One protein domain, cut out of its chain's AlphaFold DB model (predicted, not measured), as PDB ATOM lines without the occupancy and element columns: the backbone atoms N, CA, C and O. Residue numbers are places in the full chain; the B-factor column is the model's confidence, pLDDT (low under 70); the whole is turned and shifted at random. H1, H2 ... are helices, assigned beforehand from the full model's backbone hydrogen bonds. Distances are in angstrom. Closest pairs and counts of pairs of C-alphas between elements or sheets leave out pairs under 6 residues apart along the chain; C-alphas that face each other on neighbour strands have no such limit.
ATOM      1  N   THR A   3     112.610  88.033  83.086       97.56
ATOM      2  CA  THR A   3     112.826  88.935  84.223       97.56
ATOM      3  C   THR A   3     113.914  88.383  85.132       97.56
ATOM      4  O   THR A   3     113.775  87.309  85.714       97.56
ATOM      5  N   LEU A   4     115.002  89.146  85.245       98.06
ATOM      6  CA  LEU A   4     116.149  88.890  86.123       98.06
ATOM      7  C   LEU A   4     116.049  89.656  87.444       98.06
ATOM      8  O   LEU A   4     116.962  89.627  88.268       98.06
ATOM      9  N   HIS A   5     114.966  90.413  87.617       96.75
ATOM     10  CA  HIS A   5     114.719  91.182  88.820       96.75
ATOM     11  C   HIS A   5     114.388  90.239  89.988       96.75
ATOM     12  O   HIS A   5     113.725  89.215  89.824       96.75
ATOM     13  N   GLU A   6     114.820  90.599  91.193       95.25
ATOM     14  CA  GLU A   6     114.686  89.779  92.402       95.25
ATOM     15  C   GLU A   6     113.221  89.499  92.762       95.25
ATOM     16  O   GLU A   6     112.883  88.461  93.323       95.25
ATOM     17  N   ARG A   7     112.334  90.435  92.417       94.06
ATOM     18  CA  ARG A   7     110.881  90.298  92.580       94.06
ATOM     19  C   ARG A   7     110.209  89.870  91.272       94.06
ATOM     20  O   ARG A   7     110.524  90.482  90.246       94.06
ATOM     21  N   PRO A   8     109.256  88.920  91.319       92.25
ATOM     22  CA  PRO A   8     108.464  88.532  90.157       92.25
ATOM     23  C   PRO A   8     107.552  89.670  89.695       92.25
ATOM     24  O   PRO A   8     107.207  90.575  90.462       92.25
ATOM     25  N   ILE A   9     107.123  89.583  88.437       91.81
ATOM     26  CA  ILE A   9     105.981  90.348  87.933       91.81
ATOM     27  C   ILE A   9     104.709  89.569  88.281       91.81
ATOM     28  O   ILE A   9     104.703  88.343  88.305       91.81
ATOM     29  N   ASP A  10     103.641  90.299  88.571       93.88
ATOM     30  CA  ASP A  10     102.311  89.748  88.809       93.88
ATOM     31  C   ASP A  10     101.822  88.932  87.596       93.88
ATOM     32  O   ASP A  10     101.667  89.476  86.497       93.88
ATOM     33  N   GLN A  11     101.591  87.632  87.806       90.81
ATOM     34  CA  GLN A  11     101.220  86.700  86.744       90.81
ATOM     35  C   GLN A  11      99.832  86.996  86.168       90.81
ATOM     36  O   GLN A  11      99.660  86.914  84.957       90.81
ATOM     37  N   GLU A  12      98.865  87.433  86.983       93.94
ATOM     38  CA  GLU A  12      97.516  87.747  86.490       93.94
ATOM     39  C   GLU A  12      97.554  88.919  85.501       93.94
ATOM     40  O   GLU A  12      96.832  88.939  84.501       93.94
ATOM     41  N   LYS A  13      98.445  89.890  85.738       94.31
ATOM     42  CA  LYS A  13      98.656  91.013  84.812       94.31
ATOM     43  C   LYS A  13      99.321  90.573  83.517       94.31
ATOM     44  O   LYS A  13      98.970  91.089  82.458       94.31
ATOM     45  N   LEU A  14     100.288  89.662  83.595       93.94
ATOM     46  CA  LEU A  14     100.946  89.108  82.413       93.94
ATOM     47  C   LEU A  14      99.953  88.323  81.555       93.94
ATOM     48  O   LEU A  14      99.866  88.569  80.353       93.94
ATOM     49  N   ASP A  15      99.145  87.473  82.183       93.06
ATOM     50  CA  ASP A  15      98.119  86.675  81.515       93.06
ATOM     51  C   ASP A  15      97.056  87.567  80.865       93.06
ATOM     52  O   ASP A  15      96.707  87.372  79.700       93.06
ATOM     53  N   GLY A  16      96.606  88.615  81.565       95.56
ATOM     54  CA  GLY A  16      95.667  89.603  81.028       95.56
ATOM     55  C   GLY A  16      96.195  90.389  79.819       95.56
ATOM     56  O   GLY A  16      95.402  90.933  79.050       95.56
ATOM     57  N   LEU A  17      97.518  90.431  79.627       94.69
ATOM     58  CA  LEU A  17      98.187  91.038  78.472       94.69
ATOM     59  C   LEU A  17      98.643  90.001  77.429       94.69
ATOM     60  O   LEU A  17      99.208  90.387  76.407       94.69
ATOM     61  N   GLY A  18      98.428  88.705  77.676       93.44
ATOM     62  CA  GLY A  18      98.909  87.622  76.815       93.44
ATOM     63  C   GLY A  18     100.437  87.487  76.783       93.44
ATOM     64  O   GLY A  18     100.992  87.016  75.793       93.44
ATOM     65  N   LEU A  19     101.138  87.922  77.835       93.94
ATOM     66  CA  LEU A  19     102.598  87.906  77.904       93.94
ATOM     67  C   LEU A  19     103.103  86.676  78.660       93.94
ATOM     68  O   LEU A  19     102.960  86.571  79.871       93.94
ATOM     69  N   ALA A  20     103.809  85.781  77.969       94.00
ATOM     70  CA  ALA A  20     104.568  84.728  78.642       94.00
ATOM     71  C   ALA A  20     105.823  85.313  79.311       94.00
ATOM     72  O   ALA A  20     106.549  86.093  78.682       94.00
ATOM     73  N   ALA A  21     106.135  84.900  80.541       94.75
ATOM     74  CA  ALA A  21     107.345  85.324  81.239       94.75
ATOM     75  C   ALA A  21     108.122  84.153  81.849       94.75
ATOM     76  O   ALA A  21     107.535  83.223  82.388       94.75
ATOM     77  N   LEU A  22     109.448  84.252  81.780       96.88
ATOM     78  CA  LEU A  22     110.388  83.480  82.581       96.88
ATOM     79  C   LEU A  22     110.899  84.384  83.706       96.88
ATOM     80  O   LEU A  22     111.456  85.450  83.424       96.88
ATOM     81  N   HIS A  23     110.729  83.974  84.964       97.75
ATOM     82  CA  HIS A  23     111.329  84.653  86.115       97.75
ATOM     83  C   HIS A  23     112.553  83.885  86.595       97.75
ATOM     84  O   HIS A  23     112.421  82.826  87.193       97.75
ATOM     85  N   SER A  24     113.734  84.450  86.345       97.81
ATOM     86  CA  SER A  24     115.018  83.877  86.748       97.81
ATOM     87  C   SER A  24     115.786  84.922  87.565       97.81
ATOM     88  O   SER A  24     116.580  85.684  87.015       97.81
ATOM     89  N   PRO A  25     115.478  85.077  88.867       97.88
ATOM     90  CA  PRO A  25     116.008  86.170  89.677       97.88
ATOM     91  C   PRO A  25     117.528  86.068  89.832       97.88
ATOM     92  O   PRO A  25     118.070  85.009  90.141       97.88
ATOM     93  N   VAL A  26     118.210  87.203  89.681       97.81
ATOM     94  CA  VAL A  26     119.656  87.330  89.894       97.81
ATOM     95  C   VAL A  26     119.892  88.535  90.791       97.81
ATOM     96  O   VAL A  26     119.339  89.604  90.530       97.81
ATOM     97  N   GLN A  27     120.706  88.377  91.836       97.56
ATOM     98  CA  GLN A  27     121.048  89.471  92.746       97.56
ATOM     99  C   GLN A  27     121.653  90.654  91.977       97.56
ATOM    100  O   GLN A  27     122.409  90.465  91.023       97.56
ATOM    101  N   ASP A  28     121.336  91.883  92.385       96.50
ATOM    102  CA  ASP A  28     121.927  93.068  91.770       96.50
ATOM    103  C   ASP A  28     123.462  93.019  91.723       96.50
ATOM    104  O   ASP A  28     124.118  92.575  92.665       96.50
ATOM    105  N   PHE A  29     124.016  93.459  90.589       95.38
ATOM    106  CA  PHE A  29     125.434  93.367  90.207       95.38
ATOM    107  C   PHE A  29     126.052  91.959  90.070       95.38
ATOM    108  O   PHE A  29     127.159  91.859  89.539       95.38
ATOM    109  N   ALA A  30     125.355  90.882  90.442       97.56
ATOM    110  CA  ALA A  30     125.829  89.514  90.224       97.56
ATOM    111  C   ALA A  30     125.645  89.061  88.764       97.56
ATOM    112  O   ALA A  30     124.907  89.681  87.982       97.56
ATOM    113  N   ALA A  31     126.319  87.973  88.392       97.75
ATOM    114  CA  ALA A  31     126.053  87.246  87.153       97.75
ATOM    115  C   ALA A  31     124.952  86.181  87.347       97.75
ATOM    116  O   ALA A  31     124.855  85.599  88.429       97.75
ATOM    117  N   PRO A  32     124.129  85.894  86.319       98.12
ATOM    118  CA  PRO A  32     123.321  84.677  86.298       98.12
ATOM    119  C   PRO A  32     124.217  83.430  86.331       98.12
ATOM    120  O   PRO A  32     125.341  83.464  85.823       98.12
ATOM    121  N   SER A  33     123.723  82.322  86.888       98.31
ATOM    122  CA  SER A  33     124.407  81.028  86.759       98.31
ATOM    123  C   SER A  33     124.331  80.504  85.320       98.31
ATOM    124  O   SER A  33     123.472  80.928  84.545       98.31
ATOM    125  N   LEU A  34     125.190  79.544  84.963       97.69
ATOM    126  CA  LEU A  34     125.139  78.917  83.637       97.69
ATOM    127  C   LEU A  34     123.778  78.253  83.370       97.69
ATOM    128  O   LEU A  34     123.214  78.446  82.304       97.69
ATOM    129  N   GLU A  35     123.202  77.580  84.368       98.38
ATOM    130  CA  GLU A  35     121.855  76.995  84.278       98.38
ATOM    131  C   GLU A  35     120.786  78.063  83.984       98.38
ATOM    132  O   GLU A  35     119.923  77.869  83.131       98.38
ATOM    133  N   GLN A  36     120.869  79.232  84.632       98.56
ATOM    134  CA  GLN A  36     119.955  80.346  84.357       98.56
ATOM    135  C   GLN A  36     120.155  80.926  82.951       98.56
ATOM    136  O   GLN A  36     119.187  81.361  82.326       98.56
ATOM    137  N   ILE A  37     121.396  80.957  82.451       98.62
ATOM    138  CA  ILE A  37     121.692  81.360  81.072       98.62
ATOM    139  C   ILE A  37     121.082  80.364  80.085       98.62
ATOM    140  O   ILE A  37     120.383  80.795  79.172       98.62
ATOM    141  N   GLU A  38     121.299  79.065  80.279       98.38
ATOM    142  CA  GLU A  38     120.757  78.005  79.422       98.38
ATOM    143  C   GLU A  38     119.224  78.062  79.373       98.38
ATOM    144  O   GLU A  38     118.635  78.056  78.291       98.38
ATOM    145  N   GLU A  39     118.570  78.210  80.529       98.62
ATOM    146  CA  GLU A  39     117.115  78.362  80.617       98.62
ATOM    147  C   GLU A  39     116.626  79.627  79.892       98.62
ATOM    148  O   GLU A  39     115.658  79.583  79.124       98.62
ATOM    149  N   ALA A  40     117.298  80.764  80.101       98.56
ATOM    150  CA  ALA A  40     116.930  82.025  79.469       98.56
ATOM    151  C   ALA A  40     117.125  81.993  77.947       98.56
ATOM    152  O   ALA A  40     116.258  82.484  77.223       98.56
ATOM    153  N   VAL A  41     118.223  81.409  77.460       98.44
ATOM    154  CA  VAL A  41     118.505  81.238  76.027       98.44
ATOM    155  C   VAL A  41     117.466  80.321  75.391       98.44
ATOM    156  O   VAL A  41     116.832  80.730  74.422       98.44
ATOM    157  N   ALA A  42     117.195  79.155  75.984       98.44
ATOM    158  CA  ALA A  42     116.177  78.234  75.480       98.44
ATOM    159  C   ALA A  42     114.783  78.886  75.437       98.44
ATOM    160  O   ALA A  42     114.031  78.734  74.468       98.44
ATOM    161  N   PHE A  43     114.433  79.673  76.462       98.56
ATOM    162  CA  PHE A  43     113.199  80.452  76.455       98.56
ATOM    163  C   PHE A  43     113.187  81.477  75.313       98.56
ATOM    164  O   PHE A  43     112.189  81.559  74.595       98.56
ATOM    165  N   VAL A  44     114.268  82.242  75.126       98.44
ATOM    166  CA  VAL A  44     114.388  83.240  74.050       98.44
ATOM    167  C   VAL A  44     114.219  82.580  72.682       98.44
ATOM    168  O   VAL A  44     113.344  83.000  71.925       98.44
ATOM    169  N   GLU A  45     114.969  81.517  72.398       97.88
ATOM    170  CA  GLU A  45     114.878  80.766  71.142       97.88
ATOM    171  C   GLU A  45     113.457  80.273  70.876       97.88
ATOM    172  O   GLU A  45     112.924  80.476  69.786       97.88
ATOM    173  N   SER A  46     112.803  79.681  71.882       97.75
ATOM    174  CA  SER A  46     111.443  79.152  71.731       97.75
ATOM    175  C   SER A  46     110.429  80.223  71.311       97.75
ATOM    176  O   SER A  46     109.515  79.950  70.533       97.75
ATOM    177  N   LYS A  47     110.590  81.457  71.809       97.81
ATOM    178  CA  LYS A  47     109.706  82.585  71.497       97.81
ATOM    179  C   LYS A  47     110.024  83.187  70.137       97.81
ATOM    180  O   LYS A  47     109.104  83.416  69.357       97.81
ATOM    181  N   LEU A  48     111.305  83.350  69.814       97.19
ATOM    182  CA  LEU A  48     111.724  83.802  68.489       97.19
ATOM    183  C   LEU A  48     111.272  82.817  67.397       97.19
ATOM    184  O   LEU A  48     110.750  83.243  66.369       97.19
ATOM    185  N   ALA A  49     111.370  81.506  67.641       97.06
ATOM    186  CA  ALA A  49     110.885  80.463  66.733       97.06
ATOM    187  C   ALA A  49     109.358  80.494  66.533       97.06
ATOM    188  O   ALA A  49     108.864  80.096  65.477       97.06
ATOM    189  N   ALA A  50     108.605  80.995  67.517       96.75
ATOM    190  CA  ALA A  50     107.166  81.223  67.411       96.75
ATOM    191  C   ALA A  50     106.804  82.535  66.680       96.75
ATOM    192  O   ALA A  50     105.625  82.795  66.443       96.75
ATOM    193  N   GLY A  51     107.797  83.348  66.299       96.94
ATOM    194  CA  GLY A  51     107.603  84.659  65.677       96.94
ATOM    195  C   GLY A  51     107.377  85.799  66.676       96.94
ATOM    196  O   GLY A  51     107.058  86.914  66.257       96.94
ATOM    197  N   ASP A  52     107.552  85.546  67.975       96.19
ATOM    198  CA  ASP A  52     107.398  86.549  69.024       96.19
ATOM    199  C   ASP A  52     108.686  87.355  69.230       96.19
ATOM    200  O   ASP A  52     109.798  86.860  69.066       96.19
ATOM    201  N   GLY A  53     108.547  88.597  69.694       95.94
ATOM    202  CA  GLY A  53     109.661  89.351  70.271       95.94
ATOM    203  C   GLY A  53     109.877  89.006  71.748       95.94
ATOM    204  O   GLY A  53     108.925  88.741  72.484       95.94
ATOM    205  N   VAL A  54     111.125  89.079  72.222       97.94
ATOM    206  CA  VAL A  54     111.457  88.821  73.633       97.94
ATOM    207  C   VAL A  54     112.084  90.046  74.283       97.94
ATOM    208  O   VAL A  54     113.144  90.512  73.881       97.94
ATOM    209  N   ALA A  55     111.448  90.545  75.344       97.12
ATOM    210  CA  ALA A  55     112.068  91.505  76.249       97.12
ATOM    211  C   ALA A  55     112.862  90.772  77.340       97.12
ATOM    212  O   ALA A  55     112.343  89.835  77.946       97.12
ATOM    213  N   VAL A  56     114.079  91.233  77.617       98.12
ATOM    214  CA  VAL A  56     114.917  90.798  78.744       98.12
ATOM    215  C   VAL A  56     115.150  92.014  79.632       98.12
ATOM    216  O   VAL A  56     115.507  93.076  79.124       98.12
ATOM    217  N   HIS A  57     114.954  91.900  80.945       97.81
ATOM    218  CA  HIS A  57     115.193  93.025  81.851       97.81
ATOM    219  C   HIS A  57     115.665  92.594  83.245       97.81
ATOM    220  O   HIS A  57     115.438  91.476  83.691       97.81
ATOM    221  N   CYS A  58     116.321  93.520  83.940       96.88
ATOM    222  CA  CYS A  58     116.625  93.463  85.367       96.88
ATOM    223  C   CYS A  58     116.007  94.705  86.037       96.88
ATOM    224  O   CYS A  58     114.873  95.055  85.710       96.88
ATOM    225  N   ALA A  59     116.727  95.389  86.931       96.06
ATOM    226  CA  ALA A  59     116.306  96.687  87.463       96.06
ATOM    227  C   ALA A  59     116.543  97.845  86.468       96.06
ATOM    228  O   ALA A  59     115.621  98.599  86.173       96.06
ATOM    229  N   ALA A  60     117.762  97.973  85.928       96.12
ATOM    230  CA  ALA A  60     118.161  99.093  85.060       96.12
ATOM    231  C   ALA A  60     118.288  98.732  83.565       96.12
ATOM    232  O   ALA A  60     118.495  99.610  82.719       96.12
ATOM    233  N   GLY A  61     118.200  97.441  83.228       96.88
ATOM    234  CA  GLY A  61     118.402  96.966  81.857       96.88
ATOM    235  C   GLY A  61     119.840  97.153  81.356       96.88
ATOM    236  O   GLY A  61     120.030  97.526  80.200       96.88
ATOM    237  N   LEU A  62     120.839  96.971  82.232       97.00
ATOM    238  CA  LEU A  62     122.264  97.184  81.934       97.00
ATOM    239  C   LEU A  62     123.094  95.909  82.136       97.00
ATOM    240  O   LEU A  62     123.326  95.199  81.158       97.00
ATOM    241  N   GLY A  63     123.515  95.592  83.366       98.19
ATOM    242  CA  GLY A  63     124.438  94.488  83.662       98.19
ATOM    243  C   GLY A  63     123.856  93.108  83.395       98.19
ATOM    244  O   GLY A  63     124.138  92.506  82.361       98.19
ATOM    245  N   ARG A  64     122.994  92.626  84.299       98.56
ATOM    246  CA  ARG A  64     122.323  91.310  84.203       98.56
ATOM    247  C   ARG A  64     121.616  91.115  82.854       98.56
ATOM    248  O   ARG A  64     121.791  90.095  82.201       98.56
ATOM    249  N   THR A  65     120.879  92.132  82.397       98.69
ATOM    250  CA  THR A  65     120.203  92.117  81.088       98.69
ATOM    251  C   THR A  65     121.180  91.971  79.935       98.69
ATOM    252  O   THR A  65     121.007  91.087  79.104       98.69
ATOM    253  N   GLY A  66     122.216  92.813  79.891       98.62
ATOM    254  CA  GLY A  66     123.227  92.738  78.846       98.62
ATOM    255  C   GLY A  66     123.984  91.414  78.865       98.62
ATOM    256  O   GLY A  66     124.359  90.932  77.809       98.62
ATOM    257  N   THR A  67     124.151  90.810  80.045       98.75
ATOM    258  CA  THR A  67     124.812  89.509  80.216       98.75
ATOM    259  C   THR A  67     124.027  88.406  79.514       98.75
ATOM    260  O   THR A  67     124.579  87.736  78.652       98.75
ATOM    261  N   VAL A  68     122.721  88.280  79.786       98.75
ATOM    262  CA  VAL A  68     121.863  87.286  79.111       98.75
ATOM    263  C   VAL A  68     121.820  87.514  77.601       98.75
ATOM    264  O   VAL A  68     121.942  86.565  76.834       98.75
ATOM    265  N   VAL A  69     121.685  88.769  77.156       98.69
ATOM    266  CA  VAL A  69     121.666  89.086  75.718       98.69
ATOM    267  C   VAL A  69     123.010  88.757  75.057       98.69
ATOM    268  O   VAL A  69     123.025  88.235  73.948       98.69
ATOM    269  N   ALA A  70     124.136  89.018  75.725       98.81
ATOM    270  CA  ALA A  70     125.454  88.668  75.207       98.81
ATOM    271  C   ALA A  70     125.645  87.144  75.128       98.81
ATOM    272  O   ALA A  70     126.106  86.658  74.101       98.81
ATOM    273  N   CYS A  71     125.229  86.387  76.149       98.75
ATOM    274  CA  CYS A  71     125.243  84.921  76.108       98.75
ATOM    275  C   CYS A  71     124.370  84.368  74.971       98.75
ATOM    276  O   CYS A  71     124.787  83.441  74.284       98.75
ATOM    277  N   TYR A  72     123.203  84.968  74.711       98.69
ATOM    278  CA  TYR A  72     122.376  84.595  73.560       98.69
ATOM    279  C   TYR A  72     123.102  84.830  72.223       98.69
ATOM    280  O   TYR A  72     123.090  83.963  71.359       98.69
ATOM    281  N   LEU A  73     123.801  85.957  72.050       98.75
ATOM    282  CA  LEU A  73     124.593  86.193  70.834       98.75
ATOM    283  C   LEU A  73     125.740  85.183  70.675       98.75
ATOM    284  O   LEU A  73     126.037  84.769  69.556       98.75
ATOM    285  N   VAL A  74     126.384  84.784  71.777       98.75
ATOM    286  CA  VAL A  74     127.408  83.725  71.756       98.75
ATOM    287  C   VAL A  74     126.805  82.397  71.311       98.75
ATOM    288  O   VAL A  74     127.383  81.721  70.462       98.75
ATOM    289  N   HIS A  75     125.618  82.057  71.817       98.00
ATOM    290  CA  HIS A  75     124.862  80.881  71.384       98.00
ATOM    291  C   HIS A  75     124.529  80.913  69.880       98.00
ATOM    292  O   HIS A  75     124.669  79.902  69.200       98.00
ATOM    293  N   GLU A  76     124.217  82.089  69.326       98.06
ATOM    294  CA  GLU A  76     124.026  82.309  67.878       98.06
ATOM    295  C   GLU A  76     125.340  82.291  67.060       98.06
ATOM    296  O   GLU A  76     125.339  82.513  65.848       98.06
ATOM    297  N   GLY A  77     126.485  82.021  67.697       98.25
ATOM    298  CA  GLY A  77     127.778  81.831  67.037       98.25
ATOM    299  C   GLY A  77     128.696  83.054  67.022       98.25
ATOM    300  O   GLY A  77     129.730  83.028  66.351       98.25
ATOM    301  N   HIS A  78     128.366  84.125  67.750       98.62
ATOM    302  CA  HIS A  78     129.290  85.245  67.941       98.62
ATOM    303  C   HIS A  78     130.422  84.867  68.906       98.62
ATOM    304  O   HIS A  78     130.255  84.050  69.810       98.62
ATOM    305  N   SER A  79     131.582  85.518  68.780       98.75
ATOM    306  CA  SER A  79     132.580  85.454  69.848       98.75
ATOM    307  C   SER A  79     132.076  86.210  71.085       98.75
ATOM    308  O   SER A  79     131.370  87.213  70.963       98.75
ATOM    309  N   ALA A  80     132.482  85.783  72.283       98.69
ATOM    310  CA  ALA A  80     132.142  86.478  73.528       98.69
ATOM    311  C   ALA A  80     132.550  87.963  73.507       98.69
ATOM    312  O   ALA A  80     131.803  88.834  73.960       98.69
ATOM    313  N   ALA A  81     133.712  88.268  72.922       98.69
ATOM    314  CA  ALA A  81     134.195  89.635  72.769       98.69
ATOM    315  C   ALA A  81     133.276  90.472  71.862       98.69
ATOM    316  O   ALA A  81     132.901  91.586  72.238       98.69
ATOM    317  N   ASP A  82     132.877  89.927  70.709       98.75
ATOM    318  CA  ASP A  82     131.993  90.616  69.762       98.75
ATOM    319  C   ASP A  82     130.588  90.794  70.336       98.75
ATOM    320  O   ASP A  82     130.012  91.873  70.216       98.75
ATOM    321  N   ALA A  83     130.058  89.778  71.022       98.81
ATOM    322  CA  ALA A  83     128.762  89.843  71.687       98.81
ATOM    323  C   ALA A  83     128.723  90.967  72.734       98.81
ATOM    324  O   ALA A  83     127.838  91.825  72.701       98.81
ATOM    325  N   ILE A  84     129.718  91.031  73.627       98.81
ATOM    326  CA  ILE A  84     129.821  92.103  74.630       98.81
ATOM    327  C   ILE A  84     129.956  93.471  73.951       98.81
ATOM    328  O   ILE A  84     129.288  94.427  74.354       98.81
ATOM    329  N   ALA A  85     130.813  93.584  72.931       98.75
ATOM    330  CA  ALA A  85     131.027  94.837  72.214       98.75
ATOM    331  C   ALA A  85     129.742  95.324  71.528       98.75
ATOM    332  O   ALA A  85     129.385  96.496  71.654       98.75
ATOM    333  N   GLN A  86     129.015  94.425  70.867       98.75
ATOM    334  CA  GLN A  86     127.758  94.722  70.191       98.75
ATOM    335  C   GLN A  86     126.677  95.172  71.177       98.75
ATOM    336  O   GLN A  86     126.037  96.204  70.960       98.75
ATOM    337  N   VAL A  87     126.503  94.454  72.291       98.62
ATOM    338  CA  VAL A  87     125.532  94.832  73.328       98.62
ATOM    339  C   VAL A  87     125.877  96.206  73.909       98.62
ATOM    340  O   VAL A  87     124.995  97.054  74.026       98.62
ATOM    341  N   ARG A  88     127.156  96.482  74.198       98.62
ATOM    342  CA  ARG A  88     127.606  97.791  74.708       98.62
ATOM    343  C   ARG A  88     127.469  98.922  73.690       98.62
ATOM    344  O   ARG A  88     127.221 100.055  74.095       98.62
ATOM    345  N   ALA A  89     127.616  98.641  72.397       98.62
ATOM    346  CA  ALA A  89     127.424  99.637  71.347       98.62
ATOM    347  C   ALA A  89     125.961 100.102  71.266       98.62
ATOM    348  O   ALA A  89     125.700 101.294  71.117       98.62
ATOM    349  N   LEU A  90     125.007  99.175  71.409       98.12
ATOM    350  CA  LEU A  90     123.572  99.480  71.405       98.12
ATOM    351  C   LEU A  90     123.082 100.025  72.752       98.12
ATOM    352  O   LEU A  90     122.205 100.890  72.801       98.12
ATOM    353  N   ARG A  91     123.650  99.530  73.855       97.94
ATOM    354  CA  ARG A  91     123.316  99.921  75.225       97.94
ATOM    355  C   ARG A  91     124.600 100.149  76.036       97.94
ATOM    356  O   ARG A  91     125.096  99.233  76.696       97.94
ATOM    357  N   PRO A  92     125.147 101.379  76.020       98.19
ATOM    358  CA  PRO A  92     126.348 101.706  76.780       98.19
ATOM    359  C   PRO A  92     126.186 101.393  78.269       98.19
ATOM    360  O   PRO A  92     125.168 101.725  78.873       98.19
ATOM    361  N   GLY A  93     127.205 100.755  78.850       96.50
ATOM    362  CA  GLY A  93     127.203 100.313  80.246       96.50
ATOM    363  C   GLY A  93     126.719  98.879  80.469       96.50
ATOM    364  O   GLY A  93     126.820  98.393  81.584       96.50
ATOM    365  N   SER A  94     126.241  98.165  79.446       98.50
ATOM    366  CA  SER A  94     125.859  96.756  79.596       98.50
ATOM    367  C   SER A  94     127.028  95.824  79.940       98.50
ATOM    368  O   SER A  94     128.172  96.066  79.544       98.50
ATOM    369  N   VAL A  95     126.708  94.721  80.636       98.25
ATOM    370  CA  VAL A  95     127.681  93.767  81.207       98.25
ATOM    371  C   VAL A  95     128.638  94.505  82.158       98.25
ATOM    372  O   VAL A  95     129.774  94.833  81.811       98.25
ATOM    373  N   GLU A  96     128.122  94.860  83.334       97.88
ATOM    374  CA  GLU A  96     128.666  95.883  84.238       97.88
ATOM    375  C   GLU A  96     129.843  95.380  85.078       97.88
ATOM    376  O   GLU A  96     130.772  96.140  85.353       97.88
ATOM    377  N   THR A  97     129.826  94.110  85.483       98.38
ATOM    378  CA  THR A  97     130.839  93.542  86.384       98.38
ATOM    379  C   THR A  97     131.754  92.546  85.676       98.38
ATOM    380  O   THR A  97     131.436  92.015  84.611       98.38
ATOM    381  N   SER A  98     132.929  92.283  86.255       98.00
ATOM    382  CA  SER A  98     133.855  91.274  85.722       98.00
ATOM    383  C   SER A  98     133.271  89.863  85.784       98.00
ATOM    384  O   SER A  98     133.529  89.064  84.894       98.00
ATOM    385  N   GLU A  99     132.458  89.570  86.802       97.88
ATOM    386  CA  GLU A  99     131.741  88.297  86.935       97.88
ATOM    387  C   GLU A  99     130.741  88.103  85.783       97.88
ATOM    388  O   GLU A  99     130.725  87.061  85.134       97.88
ATOM    389  N   GLN A 100     129.980  89.150  85.454       98.56
ATOM    390  CA  GLN A 100     129.072  89.167  84.306       98.56
ATOM    391  C   GLN A 100     129.803  89.033  82.970       98.56
ATOM    392  O   GLN A 100     129.274  88.440  82.042       98.56
ATOM    393  N   GLN A 101     131.013  89.576  82.841       98.44
ATOM    394  CA  GLN A 101     131.813  89.341  81.638       98.44
ATOM    395  C   GLN A 101     132.290  87.892  81.579       98.44
ATOM    396  O   GLN A 101     132.186  87.280  80.526       98.44
ATOM    397  N   ALA A 102     132.774  87.339  82.695       98.38
ATOM    398  CA  ALA A 102     133.331  85.993  82.749       98.38
ATOM    399  C   ALA A 102     132.335  84.922  82.287       98.38
ATOM    400  O   ALA A 102     132.728  84.039  81.532       98.38
ATOM    401  N   ILE A 103     131.055  85.031  82.664       98.12
ATOM    402  CA  ILE A 103     130.044  84.044  82.255       98.12
ATOM    403  C   ILE A 103     129.762  84.055  80.745       98.12
ATOM    404  O   ILE A 103     129.367  83.039  80.195       98.12
ATOM    405  N   VAL A 104     130.010  85.166  80.042       98.56
ATOM    406  CA  VAL A 104     129.851  85.225  78.575       98.56
ATOM    407  C   VAL A 104     130.969  84.454  77.854       98.56
ATOM    408  O   VAL A 104     130.807  84.086  76.697       98.56
ATOM    409  N   TYR A 105     132.102  84.209  78.523       98.06
ATOM    410  CA  TYR A 105     133.221  83.410  78.005       98.06
ATOM    411  C   TYR A 105     133.189  81.940  78.452       98.06
ATOM    412  O   TYR A 105     134.107  81.200  78.090       98.06
ATOM    413  N   ALA A 106     132.213  81.550  79.280       90.69
ATOM    414  CA  ALA A 106     132.059  80.181  79.771       90.69
ATOM    415  C   ALA A 106     131.470  79.277  78.683       90.69
ATOM    416  O   ALA A 106     131.964  78.130  78.575       90.69
TER     417      ALA A 106
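What this domain is: This is residues 3 to 106 of the 106 residues of an uncharacterized protein of Dehalococcoidia bacterium (UniProt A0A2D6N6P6). Helix H3 runs through the core of a small helical body, with H2 crossing it on one side and H4 and H5 packed on the other. Short H1 lies well away from these four, at the far end of the long axis, where residues 12 to 18 stick out from the body. The printed part has 104 residues with five named helices, H1 to H5 in chain order, and no named strand; the class is all helix. Long stretches with no named element, residues 17 to 33 and 50 to 62, lie before H2 and between H2 and H3. The whole is compact, with a radius of gyration of the C-alphas of 13.3 A, and spans 39 by 29 by 25 A.

Where its parts are: The printed part begins at Thr 3. H1 is residues 11 to 16, with C-alpha 11 at (101.220, 86.700, 86.744). H2, residues 34 to 49, is the longest helix, 22.2 A from first to last C-alpha. H3, residues 63 to 75, measures 18.3 A and begins with C-alpha 63 at (124.438, 94.488, 83.662). H4, residues 80 to 90, measures 15.7 A. H5, residues 98 to 104, ends with C-alpha 104 at (129.851, 85.225, 78.575).

How they stand to each other: H3 is the hub and touches three helices. H2 touches it with residues 37 to 41 alone; the closest C-alphas, of Val 41 and Tyr 72, are 5.7 A apart. These two helices run the same way at a steep tilt of 68 degrees, only just short of about perpendicular. H4 touches H3, with the C-alphas of Ala 70 and Ala 83 closest at 5.0 A; they run opposite ways at a steep tilt of 53 degrees. H5 touches H3 at a shallow tilt of 27 degrees, the same way, with the C-alphas of Cys 71 and Val 104 closest at 5.2 A. H4 and H5 only just touch, with 3 pairs of C-alphas within 8 A, the closest being those of Ala 80 and Val 104 at 5.7 A. H2 and H5 are close but not clearly touching. H2 and H4 are apart, and H1 touches no helix. The O i to N i+4 pairs are within hydrogen-bond range throughout H1, H2, H3 and H4, and 2 of 3 are in H5.

The domain as a whole: The two C-alphas farthest apart, of Gly 16 and Ala 81, are 39.4 A from each other. The links H1 to H2 and H2 to H3 are long, H3 to H4 is tight, and H4 to H5 is short. The printed part has no cut. Its mean pLDDT is 97.3, and no printed residue is under 70.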